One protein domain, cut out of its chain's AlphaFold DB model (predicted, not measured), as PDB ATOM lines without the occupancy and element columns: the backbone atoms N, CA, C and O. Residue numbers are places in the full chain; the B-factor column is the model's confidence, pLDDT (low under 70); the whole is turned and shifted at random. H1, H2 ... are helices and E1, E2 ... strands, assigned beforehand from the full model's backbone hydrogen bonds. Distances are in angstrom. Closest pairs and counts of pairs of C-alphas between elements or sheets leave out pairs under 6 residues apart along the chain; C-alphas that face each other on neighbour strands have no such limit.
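What this domain is: This is residues 164 to 306 of the 531 residues of an uncharacterized protein of Sphingobium sp. AP50 (UniProt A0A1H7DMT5). What shape? With little regular structure, loops join an antiparallel sheet, E1-E2-E3, between H1 and H3, to two small antiparallel sheets, E4-E7-E6 and E5-E8. What is printed? The printed part has 143 residues, and the named elements, mixed in class, hold only 55 of them. It is compact, radius of gyration of the C-alphas 14.0 A, spans 41 by 30 by 21 A.

Where its parts are: What begins? E1, residues 166 to 168, starts at (105.230, 116.412, 88.140), then come H1 171 to 180, H2 199 to 203, E2 209 to 213, E3 221 to 226 and H3 239 to 248. What follows? Next come E4 260 to 262, E5 269 to 271, E6 281 to 283, E7 287 to 290 and E8 303 to 305, ending at (105.284, 101.052, 59.183).

How they stand to each other: Where are helices? H1 and H3 are on opposite faces of E1-E2-E3. H2 touches H1, closest C-alphas Arg 201 and Ala 171, 4.7 A. Which atoms pair? N 211 and O 223 of hairpin E2 and E3 are 2.9 A apart.

The domain as a whole: Any cut? The printed part has no cut. Where is confidence low? Residue 292 is under 70.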
ATOM      1  N   THR A 164     101.201 117.075  93.821       82.69
ATOM      2  CA  THR A 164     101.864 118.126  93.038       82.69
ATOM      3  C   THR A 164     102.102 117.710  91.588       82.69
ATOM      4  O   THR A 164     102.495 116.572  91.322       82.69
ATOM      5  N   LEU A 165     101.911 118.662  90.670       92.81
ATOM      6  CA  LEU A 165     102.230 118.508  89.253       92.81
ATOM      7  C   LEU A 165     103.691 118.088  89.087       92.81
ATOM      8  O   LEU A 165     104.598 118.818  89.490       92.81
ATOM      9  N   THR A 166     103.903 116.920  88.493       96.94
ATOM     10  CA  THR A 166     105.230 116.412  88.140       96.94
ATOM     11  C   THR A 166     105.347 116.373  86.625       96.94
ATOM     12  O   THR A 166     104.418 115.940  85.948       96.94
ATOM     13  N   ILE A 167     106.472 116.857  86.098       97.62
ATOM     14  CA  ILE A 167     106.779 116.864  84.666       97.62
ATOM     15  C   ILE A 167     108.087 116.107  84.470       97.62
ATOM     16  O   ILE A 167     109.068 116.394  85.158       97.62
ATOM     17  N   THR A 168     108.105 115.163  83.533       98.00
ATOM     18  CA  THR A 168     109.287 114.352  83.228       98.00
ATOM     19  C   THR A 168     109.457 114.132  81.727       98.00
ATOM     20  O   THR A 168     108.478 114.054  80.985       98.00
ATOM     21  N   GLN A 169     110.709 114.032  81.289       97.88
ATOM     22  CA  GLN A 169     111.108 113.590  79.945       97.88
ATOM     23  C   GLN A 169     111.901 112.273  80.008       97.88
ATOM     24  O   GLN A 169     112.471 111.847  79.011       97.88
ATOM     25  N   ASP A 170     111.979 111.642  81.182       98.25
ATOM     26  CA  ASP A 170     112.698 110.384  81.366       98.25
ATOM     27  C   ASP A 170     111.869 109.203  80.845       98.25
ATOM     28  O   ASP A 170     110.728 109.001  81.257       98.25
ATOM     29  N   ALA A 171     112.436 108.416  79.932       98.06
ATOM     30  CA  ALA A 171     111.713 107.335  79.265       98.06
ATOM     31  C   ALA A 171     111.232 106.238  80.231       98.06
ATOM     32  O   ALA A 171     110.145 105.693  80.025       98.06
ATOM     33  N   ASP A 172     112.016 105.918  81.266       98.06
ATOM     34  CA  ASP A 172     111.660 104.889  82.248       98.06
ATOM     35  C   ASP A 172     110.511 105.378  83.134       98.06
ATOM     36  O   ASP A 172     109.525 104.669  83.326       98.06
ATOM     37  N   GLU A 173     110.581 106.624  83.602       98.31
ATOM     38  CA  GLU A 173     109.512 107.239  84.385       98.31
ATOM     39  C   GLU A 173     108.212 107.393  83.585       98.31
ATOM     40  O   GLU A 173     107.130 107.139  84.118       98.31
ATOM     41  N   ILE A 174     108.298 107.770  82.304       98.44
ATOM     42  CA  ILE A 174     107.123 107.856  81.426       98.44
ATOM     43  C   ILE A 174     106.445 106.486  81.320       98.44
ATOM     44  O   ILE A 174     105.226 106.393  81.478       98.44
ATOM     45  N   GLU A 175     107.217 105.423  81.086       98.12
ATOM     46  CA  GLU A 175     106.701 104.054  81.035       98.12
ATOM     47  C   GLU A 175     106.055 103.638  82.366       98.12
ATOM     48  O   GLU A 175     104.914 103.174  82.372       98.12
ATOM     49  N   GLU A 176     106.738 103.853  83.496       98.00
ATOM     50  CA  GLU A 176     106.223 103.533  84.834       98.00
ATOM     51  C   GLU A 176     104.862 104.191  85.093       98.00
ATOM     52  O   GLU A 176     103.928 103.521  85.535       98.00
ATOM     53  N   VAL A 177     104.723 105.478  84.759       98.00
ATOM     54  CA  VAL A 177     103.483 106.244  84.953       98.00
ATOM     55  C   VAL A 177     102.371 105.799  84.001       98.00
ATOM     56  O   VAL A 177     101.197 105.814  84.377       98.00
ATOM     57  N   TYR A 178     102.692 105.400  82.766       97.56
ATOM     58  CA  TYR A 178     101.689 104.841  81.855       97.56
ATOM     59  C   TYR A 178     101.151 103.501  82.365       97.56
ATOM     60  O   TYR A 178      99.934 103.309  82.367       97.56
ATOM     61  N   VAL A 179     102.036 102.620  82.842       97.56
ATOM     62  CA  VAL A 179     101.690 101.279  83.341       97.56
ATOM     63  C   VAL A 179     100.986 101.329  84.703       97.56
ATOM     64  O   VAL A 179     100.050 100.566  84.940       97.56
ATOM     65  N   GLY A 180     101.424 102.209  85.607       94.94
ATOM     66  CA  GLY A 180     100.852 102.379  86.949       94.94
ATOM     67  C   GLY A 180      99.672 103.353  87.018       94.94
ATOM     68  O   GLY A 180      99.057 103.508  88.068       94.94
ATOM     69  N   GLY A 181      99.371 104.048  85.924       95.06
ATOM     70  CA  GLY A 181      98.408 105.143  85.902       95.06
ATOM     71  C   GLY A 181      96.996 104.770  85.439       95.06
ATOM     72  O   GLY A 181      96.589 103.606  85.441       95.06
ATOM     73  N   PRO A 182      96.212 105.778  85.010       95.19
ATOM     74  CA  PRO A 182      94.865 105.576  84.495       95.19
ATOM     75  C   PRO A 182      94.855 104.691  83.242       95.19
ATOM     76  O   PRO A 182      95.773 104.740  82.415       95.19
ATOM     77  N   THR A 183      93.776 103.923  83.080       92.81
ATOM     78  CA  THR A 183      93.608 102.976  81.973       92.81
ATOM     79  C   THR A 183      93.619 103.677  80.616       92.81
ATOM     80  O   THR A 183      92.815 104.580  80.379       92.81
ATOM     81  N   SER A 184      94.462 103.203  79.701       92.56
ATOM     82  CA  SER A 184      94.423 103.529  78.273       92.56
ATOM     83  C   SER A 184      94.949 102.344  77.454       92.56
ATOM     84  O   SER A 184      95.484 101.392  78.023       92.56
ATOM     85  N   CYS A 185      94.827 102.388  76.123       92.81
ATOM     86  CA  CYS A 185      95.415 101.369  75.237       92.81
ATOM     87  C   CYS A 185      96.939 101.244  75.407       92.81
ATOM     88  O   CYS A 185      97.508 100.181  75.194       92.81
ATOM     89  N   MET A 186      97.587 102.327  75.837       95.06
ATOM     90  CA  MET A 186      99.021 102.396  76.099       95.06
ATOM     91  C   MET A 186      99.381 102.102  77.569       95.06
ATOM     92  O   MET A 186     100.509 102.353  77.955       95.06
ATOM     93  N   ALA A 187      98.454 101.632  78.414       95.38
ATOM     94  CA  ALA A 187      98.727 101.355  79.836       95.38
ATOM     95  C   ALA A 187      99.213  99.915  80.109       95.38
ATOM     96  O   ALA A 187      99.396  99.512  81.257       95.38
ATOM     97  N   HIS A 188      99.366  99.097  79.067       96.44
ATOM     98  CA  HIS A 188      99.863  97.730  79.196       96.44
ATOM     99  C   HIS A 188     101.386  97.701  79.370       96.44
ATOM    100  O   HIS A 188     102.075  98.646  79.029       96.44
ATOM    101  N   ARG A 189     101.933  96.604  79.898       96.31
ATOM    102  CA  ARG A 189     103.391  96.425  79.996       96.31
ATOM    103  C   ARG A 189     104.011  96.266  78.600       96.31
ATOM    104  O   ARG A 189     103.319  95.903  77.654       96.31
ATOM    105  N   ALA A 190     105.323  96.491  78.489       95.38
ATOM    106  CA  ALA A 190     106.053  96.425  77.218       95.38
ATOM    107  C   ALA A 190     105.846  95.110  76.434       95.38
ATOM    108  O   ALA A 190     105.779  95.138  75.212       95.38
ATOM    109  N   ASP A 191     105.687  93.978  77.127       95.81
ATOM    110  CA  ASP A 191     105.464  92.646  76.541       95.81
ATOM    111  C   ASP A 191     104.089  92.464  75.874       95.81
ATOM    112  O   ASP A 191     103.848  91.450  75.221       95.81
ATOM    113  N   HIS A 192     103.185  93.433  76.027       96.00
ATOM    114  CA  HIS A 192     101.904  93.464  75.328       96.00
ATOM    115  C   HIS A 192     102.015  93.982  73.887       96.00
ATOM    116  O   HIS A 192     101.128  93.723  73.076       96.00
ATOM    117  N   PHE A 193     103.071  94.733  73.578       96.25
ATOM    118  CA  PHE A 193     103.250  95.387  72.287       96.25
ATOM    119  C   PHE A 193     104.160  94.568  71.374       96.25
ATOM    120  O   PHE A 193     104.956  93.747  71.827       96.25
ATOM    121  N   SER A 194     104.058  94.817  70.070       93.88
ATOM    122  CA  SER A 194     104.920  94.168  69.074       93.88
ATOM    123  C   SER A 194     106.331  94.770  69.030       93.88
ATOM    124  O   SER A 194     107.205  94.247  68.347       93.88
ATOM    125  N   SER A 195     106.556  95.882  69.734       93.38
ATOM    126  CA  SER A 195     107.818  96.615  69.788       93.38
ATOM    127  C   SER A 195     108.805  96.035  70.818       93.38
ATOM    128  O   SER A 195     108.398  95.430  71.808       93.38
ATOM    129  N   PRO A 196     110.125  96.271  70.665       94.44
ATOM    130  CA  PRO A 196     111.150  95.776  71.595       94.44
ATOM    131  C   PRO A 196     111.145  96.493  72.956       94.44
ATOM    132  O   PRO A 196     111.828  96.070  73.887       94.44
ATOM    133  N   CYS A 197     110.421  97.606  73.066       96.50
ATOM    134  CA  CYS A 197     110.253  98.396  74.279       96.50
ATOM    135  C   CYS A 197     108.853  99.023  74.302       96.50
ATOM    136  O   CYS A 197     108.138  98.986  73.298       96.50
ATOM    137  N   HIS A 198     108.451  99.598  75.437       97.88
ATOM    138  CA  HIS A 198     107.139 100.223  75.547       97.88
ATOM    139  C   HIS A 198     107.027 101.447  74.605       97.88
ATOM    140  O   HIS A 198     107.878 102.333  74.666       97.88
ATOM    141  N   PRO A 199     105.960 101.576  73.789       97.88
ATOM    142  CA  PRO A 199     105.867 102.625  72.763       97.88
ATOM    143  C   PRO A 199     105.936 104.067  73.274       97.88
ATOM    144  O   PRO A 199     106.524 104.942  72.648       97.88
ATOM    145  N   VAL A 200     105.371 104.319  74.454       97.94
ATOM    146  CA  VAL A 200     105.319 105.639  75.104       97.94
ATOM    147  C   VAL A 200     106.691 106.197  75.450       97.94
ATOM    148  O   VAL A 200     106.812 107.401  75.649       97.94
ATOM    149  N   ARG A 201     107.730 105.356  75.466       98.25
ATOM    150  CA  ARG A 201     109.114 105.809  75.616       98.25
ATOM    151  C   ARG A 201     109.513 106.780  74.510       98.25
ATOM    152  O   ARG A 201     110.347 107.637  74.761       98.25
ATOM    153  N   ALA A 202     108.874 106.720  73.337       97.56
ATOM    154  CA  ALA A 202     109.096 107.695  72.275       97.56
ATOM    155  C   ALA A 202     108.797 109.139  72.726       97.56
ATOM    156  O   ALA A 202     109.448 110.068  72.259       97.56
ATOM    157  N   TYR A 203     107.880 109.351  73.682       97.81
ATOM    158  CA  TYR A 203     107.598 110.681  74.239       97.81
ATOM    159  C   TYR A 203     108.767 111.285  75.034       97.81
ATOM    160  O   TYR A 203     108.726 112.478  75.331       97.81
ATOM    161  N   ALA A 204     109.827 110.526  75.331       97.44
ATOM    162  CA  ALA A 204     111.098 111.040  75.855       97.44
ATOM    163  C   ALA A 204     111.932 111.764  74.772       97.44
ATOM    164  O   ALA A 204     113.151 111.612  74.684       97.44
ATOM    165  N   GLY A 205     111.259 112.516  73.898       94.38
ATOM    166  CA  GLY A 205     111.866 113.351  72.871       94.38
ATOM    167  C   GLY A 205     112.240 114.743  73.386       94.38
ATOM    168  O   GLY A 205     111.966 115.083  74.538       94.38
ATOM    169  N   PRO A 206     112.857 115.578  72.535       96.75
ATOM    170  CA  PRO A 206     113.314 116.904  72.941       96.75
ATOM    171  C   PRO A 206     112.161 117.869  73.256       96.75
ATOM    172  O   PRO A 206     112.307 118.704  74.148       96.75
ATOM    173  N   ASP A 207     111.022 117.745  72.567       98.25
ATOM    174  CA  ASP A 207     109.935 118.727  72.653       98.25
ATOM    175  C   ASP A 207     108.777 118.272  73.550       98.25
ATOM    176  O   ASP A 207     108.028 119.105  74.065       98.25
ATOM    177  N   THR A 208     108.616 116.963  73.751       97.88
ATOM    178  CA  THR A 208     107.516 116.390  74.534       97.88
ATOM    179  C   THR A 208     107.947 116.006  75.942       97.88
ATOM    180  O   THR A 208     109.093 115.636  76.185       97.88
ATOM    181  N   ALA A 209     107.003 116.070  76.877       98.25
ATOM    182  CA  ALA A 209     107.154 115.588  78.245       98.25
ATOM    183  C   ALA A 209     105.840 114.969  78.739       98.25
ATOM    184  O   ALA A 209     104.769 115.240  78.193       98.25
ATOM    185  N   LEU A 210     105.901 114.173  79.803       98.38
ATOM    186  CA  LEU A 210     104.729 113.682  80.519       98.38
ATOM    187  C   LEU A 210     104.474 114.552  81.748       98.38
ATOM    188  O   LEU A 210     105.338 114.668  82.616       98.38
ATOM    189  N   ALA A 211     103.272 115.114  81.845       98.31
ATOM    190  CA  ALA A 211     102.759 115.720  83.064       98.31
ATOM    191  C   ALA A 211     101.857 114.725  83.797       98.31
ATOM    192  O   ALA A 211     100.992 114.103  83.177       98.31
ATOM    193  N   TYR A 212     102.022 114.577  85.109       97.88
ATOM    194  CA  TYR A 212     101.193 113.679  85.908       97.88
ATOM    195  C   TYR A 212     101.085 114.117  87.375       97.88
ATOM    196  O   TYR A 212     101.812 114.995  87.846       97.88
ATOM    197  N   ILE A 213     100.147 113.498  88.097       95.12
ATOM    198  CA  ILE A 213      99.930 113.695  89.537       95.12
ATOM    199  C   ILE A 213      99.835 112.357  90.273       95.12
ATOM    200  O   ILE A 213      99.204 111.414  89.794       95.12
ATOM    201  N   GLY A 214     100.411 112.300  91.473       91.56
ATOM    202  CA  GLY A 214     100.451 111.099  92.314       91.56
ATOM    203  C   GLY A 214     101.776 110.332  92.204       91.56
ATOM    204  O   GLY A 214     102.710 110.807  91.558       91.56
ATOM    205  N   PRO A 215     101.899 109.181  92.880       91.94
ATOM    206  CA  PRO A 215     103.072 108.316  92.769       91.94
ATOM    207  C   PRO A 215     103.131 107.641  91.388       91.94
ATOM    208  O   PRO A 215     102.107 107.491  90.728       91.94
ATOM    209  N   ARG A 216     104.325 107.232  90.943       93.94
ATOM    210  CA  ARG A 216     104.535 106.673  89.592       93.94
ATOM    211  C   ARG A 216     103.774 105.365  89.357       93.94
ATOM    212  O   ARG A 216     103.234 105.155  88.282       93.94
ATOM    213  N   ASP A 217     103.698 104.521  90.381       92.44
ATOM    214  CA  ASP A 217     103.046 103.209  90.354       92.44
ATOM    215  C   ASP A 217     101.525 103.254  90.593       92.44
ATOM    216  O   ASP A 217     100.868 102.217  90.527       92.44
ATOM    217  N   ASP A 218     100.970 104.438  90.874       93.62
ATOM    218  CA  ASP A 218      99.536 104.678  91.088       93.62
ATOM    219  C   ASP A 218      99.183 106.131  90.710       93.62
ATOM    220  O   ASP A 218      98.611 106.908  91.492       93.62
ATOM    221  N   ALA A 219      99.594 106.527  89.501       95.75
ATOM    222  CA  ALA A 219      99.384 107.879  89.005       95.75
ATOM    223  C   ALA A 219      97.880 108.152  88.866       95.75
ATOM    224  O   ALA A 219      97.125 107.373  88.284       95.75
ATOM    225  N   LYS A 220      97.422 109.281  89.410       94.44
ATOM    226  CA  LYS A 220      95.994 109.633  89.463       94.44
ATOM    227  C   LYS A 220      95.505 110.301  88.196       94.44
ATOM    228  O   LYS A 220      94.349 110.121  87.826       94.44
ATOM    229  N   ALA A 221      96.375 111.054  87.538       96.44
ATOM    230  CA  ALA A 221      96.130 111.589  86.212       96.44
ATOM    231  C   ALA A 221      97.441 111.793  85.465       96.44
ATOM    232  O   ALA A 221      98.483 111.962  86.100       96.44
ATOM    233  N   ARG A 222      97.373 111.801  84.133       97.69
ATOM    234  CA  ARG A 222      98.519 112.062  83.257       97.69
ATOM    235  C   ARG A 222      98.104 112.641  81.902       97.69
ATOM    236  O   ARG A 222      96.991 112.370  81.448       97.69
ATOM    237  N   CYS A 223      98.998 113.384  81.254       97.62
ATOM    238  CA  CYS A 223      98.884 113.827  79.859       97.62
ATOM    239  C   CYS A 223     100.260 114.129  79.247       97.62
ATOM    240  O   CYS A 223     101.218 114.426  79.963       97.62
ATOM    241  N   ILE A 224     100.355 114.087  77.916       98.00
ATOM    242  CA  ILE A 224     101.545 114.562  77.202       98.00
ATOM    243  C   ILE A 224     101.452 116.076  77.014       98.00
ATOM    244  O   ILE A 224     100.390 116.612  76.675       98.00
ATOM    245  N   ILE A 225     102.569 116.757  77.240       98.19
ATOM    246  CA  ILE A 225     102.708 118.207  77.127       98.19
ATOM    247  C   ILE A 225     103.872 118.576  76.205       98.19
ATOM    248  O   ILE A 225     104.798 117.789  76.011       98.19
ATOM    249  N   TRP A 226     103.844 119.806  75.695       98.06
ATOM    250  CA  TRP A 226     104.965 120.470  75.036       98.06
ATOM    251  C   TRP A 226     105.406 121.654  75.908       98.06
ATOM    252  O   TRP A 226     104.785 122.722  75.839       98.06
ATOM    253  N   PRO A 227     106.450 121.492  76.750       97.69
ATOM    254  CA  PRO A 227     106.849 122.504  77.726       97.69
ATOM    255  C   PRO A 227     107.200 123.859  77.108       97.69
ATOM    256  O   PRO A 227     106.741 124.885  77.595       97.69
ATOM    257  N   GLU A 228     107.967 123.874  76.013       97.69
ATOM    258  CA  GLU A 228     108.429 125.121  75.380       97.69
ATOM    259  C   GLU A 228     107.282 125.960  74.796       97.69
ATOM    260  O   GLU A 228     107.358 127.189  74.772       97.69
ATOM    261  N   ARG A 229     106.197 125.310  74.356       97.50
ATOM    262  CA  ARG A 229     105.001 125.987  73.827       97.50
ATOM    263  C   ARG A 229     103.872 126.135  74.843       97.50
ATOM    264  O   ARG A 229     102.835 126.694  74.495       97.50
ATOM    265  N   SER A 230     104.055 125.639  76.066       97.75
ATOM    266  CA  SER A 230     103.016 125.580  77.093       97.75
ATOM    267  C   SER A 230     101.726 124.908  76.592       97.75
ATOM    268  O   SER A 230     100.632 125.413  76.824       97.75
ATOM    269  N   ILE A 231     101.832 123.777  75.884       97.94
ATOM    270  CA  ILE A 231     100.670 123.026  75.368       97.94
ATOM    271  C   ILE A 231     100.467 121.739  76.168       97.94
ATOM    272  O   ILE A 231     101.442 121.056  76.473       97.94
ATOM    273  N   TYR A 232      99.219 121.376  76.472       97.88
ATOM    274  CA  TYR A 232      98.848 120.053  76.982       97.88
ATOM    275  C   TYR A 232      97.795 119.371  76.096       97.88
ATOM    276  O   TYR A 232      96.975 120.030  75.454       97.88
ATOM    277  N   THR A 233      97.833 118.039  76.058       96.19
ATOM    278  CA  THR A 233      96.916 117.189  75.270       96.19
ATOM    279  C   THR A 233      95.808 116.571  76.135       96.19
ATOM    280  O   THR A 233      95.477 117.094  77.196       96.19
ATOM    281  N   SER A 234      95.208 115.457  75.704       95.12
ATOM    282  CA  SER A 234      94.171 114.758  76.463       95.12
ATOM    283  C   SER A 234      94.674 114.333  77.842       95.12
ATOM    284  O   SER A 234      95.741 113.734  77.989       95.12
ATOM    285  N   VAL A 235      93.870 114.641  78.859       96.69
ATOM    286  CA  VAL A 235      94.120 114.239  80.240       96.69
ATOM    287  C   VAL A 235      93.366 112.950  80.543       96.69
ATOM    288  O   VAL A 235      92.157 112.864  80.338       96.69
ATOM    289  N   TYR A 236      94.074 111.963  81.089       96.06
ATOM    290  CA  TYR A 236      93.500 110.701  81.560       96.06
ATOM    291  C   TYR A 236      93.493 110.673  83.085       96.06
ATOM    292  O   TYR A 236      94.464 111.110  83.698       96.06
ATOM    293  N   GLY A 237      92.445 110.110  83.697       95.06
ATOM    294  CA  GLY A 237      92.316 109.971  85.152       95.06
ATOM    295  C   GLY A 237      91.577 111.138  85.811       95.06
ATOM    296  O   GLY A 237      90.464 111.468  85.414       95.06
ATOM    297  N   ASP A 238      92.174 111.740  86.838       91.25
ATOM    298  CA  ASP A 238      91.675 112.931  87.549       91.25
ATOM    299  C   ASP A 238      91.833 114.207  86.692       91.25
ATOM    300  O   ASP A 238      92.724 115.036  86.910       91.25
ATOM    301  N   VAL A 239      90.975 114.316  85.668       91.75
ATOM    302  CA  VAL A 239      90.986 115.378  84.646       91.75
ATOM    303  C   VAL A 239      90.920 116.761  85.280       91.75
ATOM    304  O   VAL A 239      91.792 117.592  85.040       91.75
ATOM    305  N   SER A 240      89.930 116.988  86.142       88.25
ATOM    306  CA  SER A 240      89.679 118.290  86.763       88.25
ATOM    307  C   SER A 240      90.892 118.822  87.531       88.25
ATOM    308  O   SER A 240      91.199 120.013  87.453       88.25
ATOM    309  N   ARG A 241      91.611 117.956  88.262       87.00
ATOM    310  CA  ARG A 241      92.778 118.381  89.044       87.00
ATOM    311  C   ARG A 241      93.997 118.663  88.176       87.00
ATOM    312  O   ARG A 241      94.631 119.699  88.373       87.00
ATOM    313  N   LEU A 242      94.348 117.765  87.254       93.50
ATOM    314  CA  LEU A 242      95.545 117.959  86.430       93.50
ATOM    315  C   LEU A 242      95.369 119.133  85.457       93.50
ATOM    316  O   LEU A 242      96.293 119.931  85.326       93.50
ATOM    317  N   THR A 243      94.181 119.313  84.870       94.00
ATOM    318  CA  THR A 243      93.874 120.487  84.038       94.00
ATOM    319  C   THR A 243      94.071 121.789  84.810       94.00
ATOM    320  O   THR A 243      94.781 122.670  84.337       94.00
ATOM    321  N   LEU A 244      93.527 121.892  86.029       89.06
ATOM    322  CA  LEU A 244      93.688 123.090  86.857       89.06
ATOM    323  C   LEU A 244      95.166 123.394  87.152       89.06
ATOM    324  O   LEU A 244      95.596 124.536  87.020       89.06
ATOM    325  N   LEU A 245      95.949 122.374  87.517       91.44
ATOM    326  CA  LEU A 245      97.380 122.528  87.798       91.44
ATOM    327  C   LEU A 245      98.178 122.966  86.561       91.44
ATOM    328  O   LEU A 245      99.101 123.770  86.679       91.44
ATOM    329  N   LEU A 246      97.834 122.443  85.384       95.62
ATOM    330  CA  LEU A 246      98.465 122.815  84.119       95.62
ATOM    331  C   LEU A 246      98.124 124.254  83.724       95.62
ATOM    332  O   LEU A 246      99.020 125.013  83.362       95.62
ATOM    333  N   GLU A 247      96.859 124.654  83.844       94.62
ATOM    334  CA  GLU A 247      96.410 126.017  83.540       94.62
ATOM    335  C   GLU A 247      97.009 127.050  84.507       94.62
ATOM    336  O   GLU A 247      97.454 128.113  84.072       94.62
ATOM    337  N   GLU A 248      97.116 126.730  85.803       89.38
ATOM    338  CA  GLU A 248      97.829 127.566  86.782       89.38
ATOM    339  C   GLU A 248      99.332 127.674  86.474       89.38
ATOM    340  O   GLU A 248      99.937 128.723  86.710       89.38
ATOM    341  N   ALA A 249      99.929 126.624  85.901       92.19
ATOM    342  CA  ALA A 249     101.304 126.634  85.404       92.19
ATOM    343  C   ALA A 249     101.460 127.342  84.039       92.19
ATOM    344  O   ALA A 249     102.578 127.472  83.542       92.19
ATOM    345  N   GLY A 250     100.366 127.833  83.447       96.31
ATOM    346  CA  GLY A 250     100.363 128.593  82.197       96.31
ATOM    347  C   GLY A 250     100.259 127.748  80.927       96.31
ATOM    348  O   GLY A 250     100.490 128.280  79.841       96.31
ATOM    349  N   PHE A 251      99.927 126.461  81.040       97.69
ATOM    350  CA  PHE A 251      99.673 125.605  79.885       97.69
ATOM    351  C   PHE A 251      98.257 125.796  79.336       97.69
ATOM    352  O   PHE A 251      97.310 126.072  80.070       97.69
ATOM    353  N   VAL A 252      98.104 125.595  78.029       97.31
ATOM    354  CA  VAL A 252      96.827 125.641  77.310       97.31
ATOM    355  C   VAL A 252      96.589 124.336  76.557       97.31
ATOM    356  O   VAL A 252      97.534 123.688  76.108       97.31
ATOM    357  N   SER A 253      95.328 123.937  76.400       97.00
ATOM    358  CA  SER A 253      95.000 122.743  75.620       97.00
ATOM    359  C   SER A 253      95.301 122.972  74.135       97.00
ATOM    360  O   SER A 253      94.979 124.033  73.592       97.00
ATOM    361  N   GLY A 254      95.913 121.993  73.468       95.81
ATOM    362  CA  GLY A 254      96.268 122.106  72.056       95.81
ATOM    363  C   GLY A 254      96.796 120.815  71.433       95.81
ATOM    364  O   GLY A 254      96.763 119.744  72.035       95.81
ATOM    365  N   SER A 255      97.270 120.936  70.192       94.69
ATOM    366  CA  SER A 255      97.864 119.837  69.422       94.69
ATOM    367  C   SER A 255      99.387 119.815  69.563       94.69
ATOM    368  O   SER A 255     100.017 120.864  69.718       94.69
ATOM    369  N   LEU A 256      99.970 118.620  69.457       96.06
ATOM    370  CA  LEU A 256     101.418 118.413  69.408       96.06
ATOM    371  C   LEU A 256     102.000 118.521  67.992       96.06
ATOM    372  O   LEU A 256     103.185 118.261  67.824       96.06
ATOM    373  N   ASN A 257     101.218 118.906  66.978       96.44
ATOM    374  CA  ASN A 257     101.734 119.080  65.620       96.44
ATOM    375  C   ASN A 257     102.931 120.058  65.593       96.44
ATOM    376  O   ASN A 257     102.845 121.212  66.027       96.44
ATOM    377  N   GLY A 258     104.051 119.573  65.069       96.25
ATOM    378  CA  GLY A 258     105.374 120.181  65.033       96.25
ATOM    379  C   GLY A 258     106.325 119.722  66.143       96.25
ATOM    380  O   GLY A 258     107.489 120.111  66.097       96.25
ATOM    381  N   ALA A 259     105.868 118.961  67.143       97.31
ATOM    382  CA  ALA A 259     106.721 118.490  68.234       97.31
ATOM    383  C   ALA A 259     107.558 117.288  67.791       97.31
ATOM    384  O   ALA A 259     107.048 116.368  67.154       97.31
ATOM    385  N   ARG A 260     108.827 117.266  68.188       97.75
ATOM    386  CA  ARG A 260     109.732 116.135  67.978       97.75
ATOM    387  C   ARG A 260     109.658 115.143  69.134       97.75
ATOM    388  O   ARG A 260     109.854 115.510  70.299       97.75
ATOM    389  N   ILE A 261     109.457 113.878  68.789       97.25
ATOM    390  CA  ILE A 261     109.558 112.722  69.682       97.25
ATOM    391  C   ILE A 261     110.802 111.890  69.338       97.25
ATOM    392  O   ILE A 261     111.447 112.080  68.303       97.25
ATOM    393  N   GLN A 262     111.186 110.977  70.225       97.44
ATOM    394  CA  GLN A 262     112.347 110.122  70.007       97.44
ATOM    395  C   GLN A 262     112.120 109.176  68.821       97.44
ATOM    396  O   GLN A 262     111.108 108.481  68.743       97.44
ATOM    397  N   ARG A 263     113.109 109.104  67.926       96.19
ATOM    398  CA  ARG A 263     113.155 108.129  66.836       96.19
ATOM    399  C   ARG A 263     113.707 106.801  67.347       96.19
ATOM    400  O   ARG A 263     114.878 106.711  67.716       96.19
ATOM    401  N   ILE A 264     112.870 105.766  67.368       96.69
ATOM    402  CA  ILE A 264     113.242 104.423  67.833       96.69
ATOM    403  C   ILE A 264     113.008 103.425  66.685       96.69
ATOM    404  O   ILE A 264     111.885 102.946  66.515       96.69
ATOM    405  N   PRO A 265     114.034 103.125  65.866       94.75
ATOM    406  CA  PRO A 265     113.901 102.194  64.747       94.75
ATOM    407  C   PRO A 265     113.811 100.736  65.224       94.75
ATOM    408  O   PRO A 265     114.510 100.331  66.159       94.75
ATOM    409  N   HIS A 266     112.982  99.932  64.558       93.75
ATOM    410  CA  HIS A 266     112.851  98.496  64.799       93.75
ATOM    411  C   HIS A 266     112.524  97.733  63.504       93.75
ATOM    412  O   HIS A 266     111.363  97.625  63.117       93.75
ATOM    413  N   GLY A 267     113.551  97.176  62.854       89.12
ATOM    414  CA  GLY A 267     113.395  96.590  61.517       89.12
ATOM    415  C   GLY A 267     112.983  97.669  60.514       89.12
ATOM    416  O   GLY A 267     113.553  98.760  60.543       89.12
ATOM    417  N   ASP A 268     111.954  97.381  59.722       87.88
ATOM    418  CA  ASP A 268     111.361  98.301  58.737       87.88
ATOM    419  C   ASP A 268     110.217  99.151  59.332       87.88
ATOM    420  O   ASP A 268     109.374  99.697  58.622       87.88
ATOM    421  N   HIS A 269     110.182  99.262  60.663       93.25
ATOM    422  CA  HIS A 269     109.163  99.985  61.418       93.25
ATOM    423  C   HIS A 269     109.791 100.968  62.410       93.25
ATOM    424  O   HIS A 269     110.966 100.874  62.786       93.25
ATOM    425  N   PHE A 270     108.957 101.862  62.931       95.94
ATOM    426  CA  PHE A 270     109.267 102.684  64.094       95.94
ATOM    427  C   PHE A 270     108.437 102.268  65.300       95.94
ATOM    428  O   PHE A 270     107.258 101.939  65.177       95.94
ATOM    429  N   VAL A 271     109.040 102.338  66.487       96.75
ATOM    430  CA  VAL A 271     108.291 102.238  67.741       96.75
ATOM    431  C   VAL A 271     107.556 103.554  67.970       96.75
ATOM    432  O   VAL A 271     108.179 104.581  68.233       96.75
ATOM    433  N   VAL A 272     106.229 103.513  67.860       95.62
ATOM    434  CA  VAL A 272     105.361 104.696  67.879       95.62
ATOM    435  C   VAL A 272     104.203 104.476  68.856       95.62
ATOM    436  O   VAL A 272     103.510 103.458  68.762       95.62
ATOM    437  N   PRO A 273     103.975 105.390  69.819       95.75
ATOM    438  CA  PRO A 273     102.803 105.340  70.676       95.75
ATOM    439  C   PRO A 273     101.566 105.821  69.925       95.75
ATOM    440  O   PRO A 273     101.657 106.572  68.959       95.75
ATOM    441  N   TYR A 274     100.396 105.475  70.451       94.25
ATOM    442  CA  TYR A 274      99.167 106.145  70.047       94.25
ATOM    443  C   TYR A 274      99.210 107.630  70.450       94.25
ATOM    444  O   TYR A 274      99.523 107.937  71.609       94.25
ATOM    445  N   ILE A 275      98.893 108.536  69.515       93.25
ATOM    446  CA  ILE A 275      98.903 109.994  69.722       93.25
ATOM    447  C   ILE A 275      97.483 110.557  69.541       93.25
ATOM    448  O   ILE A 275      97.011 110.718  68.423       93.25
ATOM    449  N   ASP A 276      96.806 110.914  70.638       83.81
ATOM    450  CA  ASP A 276      95.405 111.384  70.602       83.81
ATOM    451  C   ASP A 276      95.206 112.766  69.942       83.81
ATOM    452  O   ASP A 276      94.123 113.070  69.446       83.81
ATOM    453  N   HIS A 277      96.229 113.630  69.964       84.56
ATOM    454  CA  HIS A 277      96.149 115.028  69.499       84.56
ATOM    455  C   HIS A 277      97.308 115.431  68.577       84.56
ATOM    456  O   HIS A 277      97.903 116.508  68.719       84.56
ATOM    457  N   GLY A 278      97.615 114.572  67.613       82.56
ATOM    458  CA  GLY A 278      98.570 114.843  66.545       82.56
ATOM    459  C   GLY A 278      98.202 114.077  65.283       82.56
ATOM    460  O   GLY A 278      97.511 113.063  65.363       82.56
ATOM    461  N   ASP A 279      98.648 114.570  64.130       89.31
ATOM    462  CA  ASP A 279      98.523 113.817  62.881       89.31
ATOM    463  C   ASP A 279      99.669 112.791  62.758       89.31
ATOM    464  O   ASP A 279     100.406 112.512  63.712       89.31
ATOM    465  N   ASN A 280      99.802 112.195  61.578       92.50
ATOM    466  CA  ASN A 280     100.867 111.253  61.255       92.50
ATOM    467  C   ASN A 280     102.265 111.880  61.395       92.50
ATOM    468  O   ASN A 280     102.442 113.098  61.306       92.50
ATOM    469  N   LEU A 281     103.252 111.016  61.610       94.44
ATOM    470  CA  LEU A 281     104.631 111.370  61.921       94.44
ATOM    471  C   LEU A 281     105.499 111.446  60.660       94.44
ATOM    472  O   LEU A 281     105.349 110.641  59.736       94.44
ATOM    473  N   GLU A 282     106.420 112.402  60.628       94.06
ATOM    474  CA  GLU A 282     107.480 112.530  59.619       94.06
ATOM    475  C   GLU A 282     108.817 112.099  60.235       94.06
ATOM    476  O   GLU A 282     109.103 112.467  61.371       94.06
ATOM    477  N   ASP A 283     109.626 111.317  59.516       93.88
ATOM    478  CA  ASP A 283     110.994 110.986  59.937       93.88
ATOM    479  C   ASP A 283     111.975 112.011  59.353       93.88
ATOM    480  O   ASP A 283     112.154 112.062  58.137       93.88
ATOM    481  N   ASP A 284     112.620 112.814  60.206       92.94
ATOM    482  CA  ASP A 284     113.654 113.778  59.789       92.94
ATOM    483  C   ASP A 284     115.083 113.192  59.833       92.94
ATOM    484  O   ASP A 284     116.065 113.883  59.546       92.94
ATOM    485  N   GLY A 285     115.201 111.906  60.187       92.06
ATOM    486  CA  GLY A 285     116.449 111.162  60.331       92.06
ATOM    487  C   GLY A 285     117.003 111.127  61.759       92.06
ATOM    488  O   GLY A 285     117.718 110.182  62.104       92.06
ATOM    489  N   GLU A 286     116.653 112.093  62.614       96.00
ATOM    490  CA  GLU A 286     117.071 112.154  64.025       96.00
ATOM    491  C   GLU A 286     115.888 111.940  64.985       96.00
ATOM    492  O   GLU A 286     116.009 111.253  66.005       96.00
ATOM    493  N   HIS A 287     114.724 112.468  64.628       96.94
ATOM    494  CA  HIS A 287     113.489 112.482  65.391       96.94
ATOM    495  C   HIS A 287     112.296 112.086  64.518       96.94
ATOM    496  O   HIS A 287     112.345 112.118  63.291       96.94
ATOM    497  N   LEU A 288     111.191 111.738  65.179       95.94
ATOM    498  CA  LEU A 288     109.889 111.706  64.522       95.94
ATOM    499  C   LEU A 288     109.162 113.007  64.858       95.94
ATOM    500  O   LEU A 288     109.031 113.364  66.032       95.94
ATOM    501  N   ILE A 289     108.713 113.732  63.843       96.75
ATOM    502  CA  ILE A 289     107.984 114.989  63.994       96.75
ATOM    503  C   ILE A 289     106.496 114.677  63.940       96.75
ATOM    504  O   ILE A 289     106.016 114.089  62.976       96.75
ATOM    505  N   ILE A 290     105.757 115.067  64.976       95.94
ATOM    506  CA  ILE A 290     104.303 114.920  65.004       95.94
ATOM    507  C   ILE A 290     103.687 115.890  64.003       95.94
ATOM    508  O   ILE A 290     103.960 117.083  64.054       95.94
ATOM    509  N   GLY A 291     102.797 115.408  63.144       89.69
ATOM    510  CA  GLY A 291     102.123 116.233  62.154       89.69
ATOM    511  C   GLY A 291     102.885 116.337  60.835       89.69
ATOM    512  O   GLY A 291     104.103 116.450  60.818       89.69
ATOM    513  N   HIS A 292     102.134 116.349  59.730       67.06
ATOM    514  CA  HIS A 292     102.622 116.488  58.345       67.06
ATOM    515  C   HIS A 292     103.376 115.302  57.735       67.06
ATOM    516  O   HIS A 292     103.726 115.376  56.557       67.06
ATOM    517  N   GLY A 293     103.543 114.193  58.455       81.44
ATOM    518  CA  GLY A 293     104.173 113.008  57.890       81.44
ATOM    519  C   GLY A 293     103.210 111.900  57.488       81.44
ATOM    520  O   GLY A 293     101.998 112.090  57.380       81.44
ATOM    521  N   ARG A 294     103.772 110.727  57.208       84.00
ATOM    522  CA  ARG A 294     103.058 109.581  56.625       84.00
ATOM    523  C   ARG A 294     103.162 108.313  57.482       84.00
ATOM    524  O   ARG A 294     102.431 107.361  57.248       84.00
ATOM    525  N   ILE A 295     103.998 108.322  58.521       91.50
ATOM    526  CA  ILE A 295     104.095 107.235  59.500       91.50
ATOM    527  C   ILE A 295     102.877 107.325  60.427       91.50
ATOM    528  O   ILE A 295     102.654 108.342  61.087       91.50
ATOM    529  N   SER A 296     102.060 106.274  60.465       89.88
ATOM    530  CA  SER A 296     100.797 106.282  61.213       89.88
ATOM    531  C   SER A 296     101.014 106.466  62.718       89.88
ATOM    532  O   SER A 296     101.742 105.705  63.347       89.88
ATOM    533  N   SER A 297     100.324 107.437  63.319       90.62
ATOM    534  CA  SER A 297     100.294 107.654  64.778       90.62
ATOM    535  C   SER A 297      99.051 107.056  65.458       90.62
ATOM    536  O   SER A 297      98.861 107.194  66.670       90.62
ATOM    537  N   GLY A 298      98.194 106.377  64.683       87.69
ATOM    538  CA  GLY A 298      96.919 105.816  65.143       87.69
ATOM    539  C   GLY A 298      96.961 104.336  65.535       87.69
ATOM    540  O   GLY A 298      95.956 103.798  66.004       87.69
ATOM    541  N   ALA A 299      98.089 103.650  65.341       87.12
ATOM    542  CA  ALA A 299      98.220 102.237  65.680       87.12
ATOM    543  C   ALA A 299      98.374 102.033  67.198       87.12
ATOM    544  O   ALA A 299      99.112 102.745  67.875       87.12
ATOM    545  N   THR A 300      97.698 101.022  67.752       91.69
ATOM    546  CA  THR A 300      97.813 100.650  69.178       91.69
ATOM    547  C   THR A 300      98.767  99.480  69.423       91.69
ATOM    548  O   THR A 300      98.953  99.066  70.564       91.69
ATOM    549  N   THR A 301      99.379  98.941  68.366       93.06
ATOM    550  CA  THR A 301     100.322  97.809  68.411       93.06
ATOM    551  C   THR A 301     101.707  98.207  68.915       93.06
ATOM    552  O   THR A 301     102.493  97.333  69.285       93.06
ATOM    553  N   GLY A 302     102.003  99.509  68.934       92.56
ATOM    554  CA  GLY A 302     103.308 100.044  69.305       92.56
ATOM    555  C   GLY A 302     104.317 100.132  68.164       92.56
ATOM    556  O   GLY A 302     105.461 100.509  68.408       92.56
ATOM    557  N   LEU A 303     103.905  99.783  66.943       94.38
ATOM    558  CA  LEU A 303     104.706  99.891  65.730       94.38
ATOM    559  C   LEU A 303     103.939 100.677  64.670       94.38
ATOM    560  O   LEU A 303     102.718 100.546  64.560       94.38
ATOM    561  N   ALA A 304     104.675 101.453  63.888       91.69
ATOM    562  CA  ALA A 304     104.184 102.097  62.684       91.69
ATOM    563  C   ALA A 304     105.127 101.784  61.522       91.69
ATOM    564  O   ALA A 304     106.350 101.857  61.673       91.69
ATOM    565  N   ASP A 305     104.544 101.418  60.386       83.25
ATOM    566  CA  ASP A 305     105.284 101.052  59.183       83.25
ATOM    567  C   ASP A 305     105.936 102.286  58.559       83.25
ATOM    568  O   ASP A 305     105.393 103.398  58.622       83.25
ATOM    569  N   VAL A 306     107.100 102.083  57.943       73.25
ATOM    570  CA  VAL A 306     107.629 103.038  56.972       73.25
ATOM    571  C   VAL A 306     106.769 102.894  55.713       73.25
ATOM    572  O   VAL A 306     106.746 101.806  55.138       73.25
TER     573      VAL A 306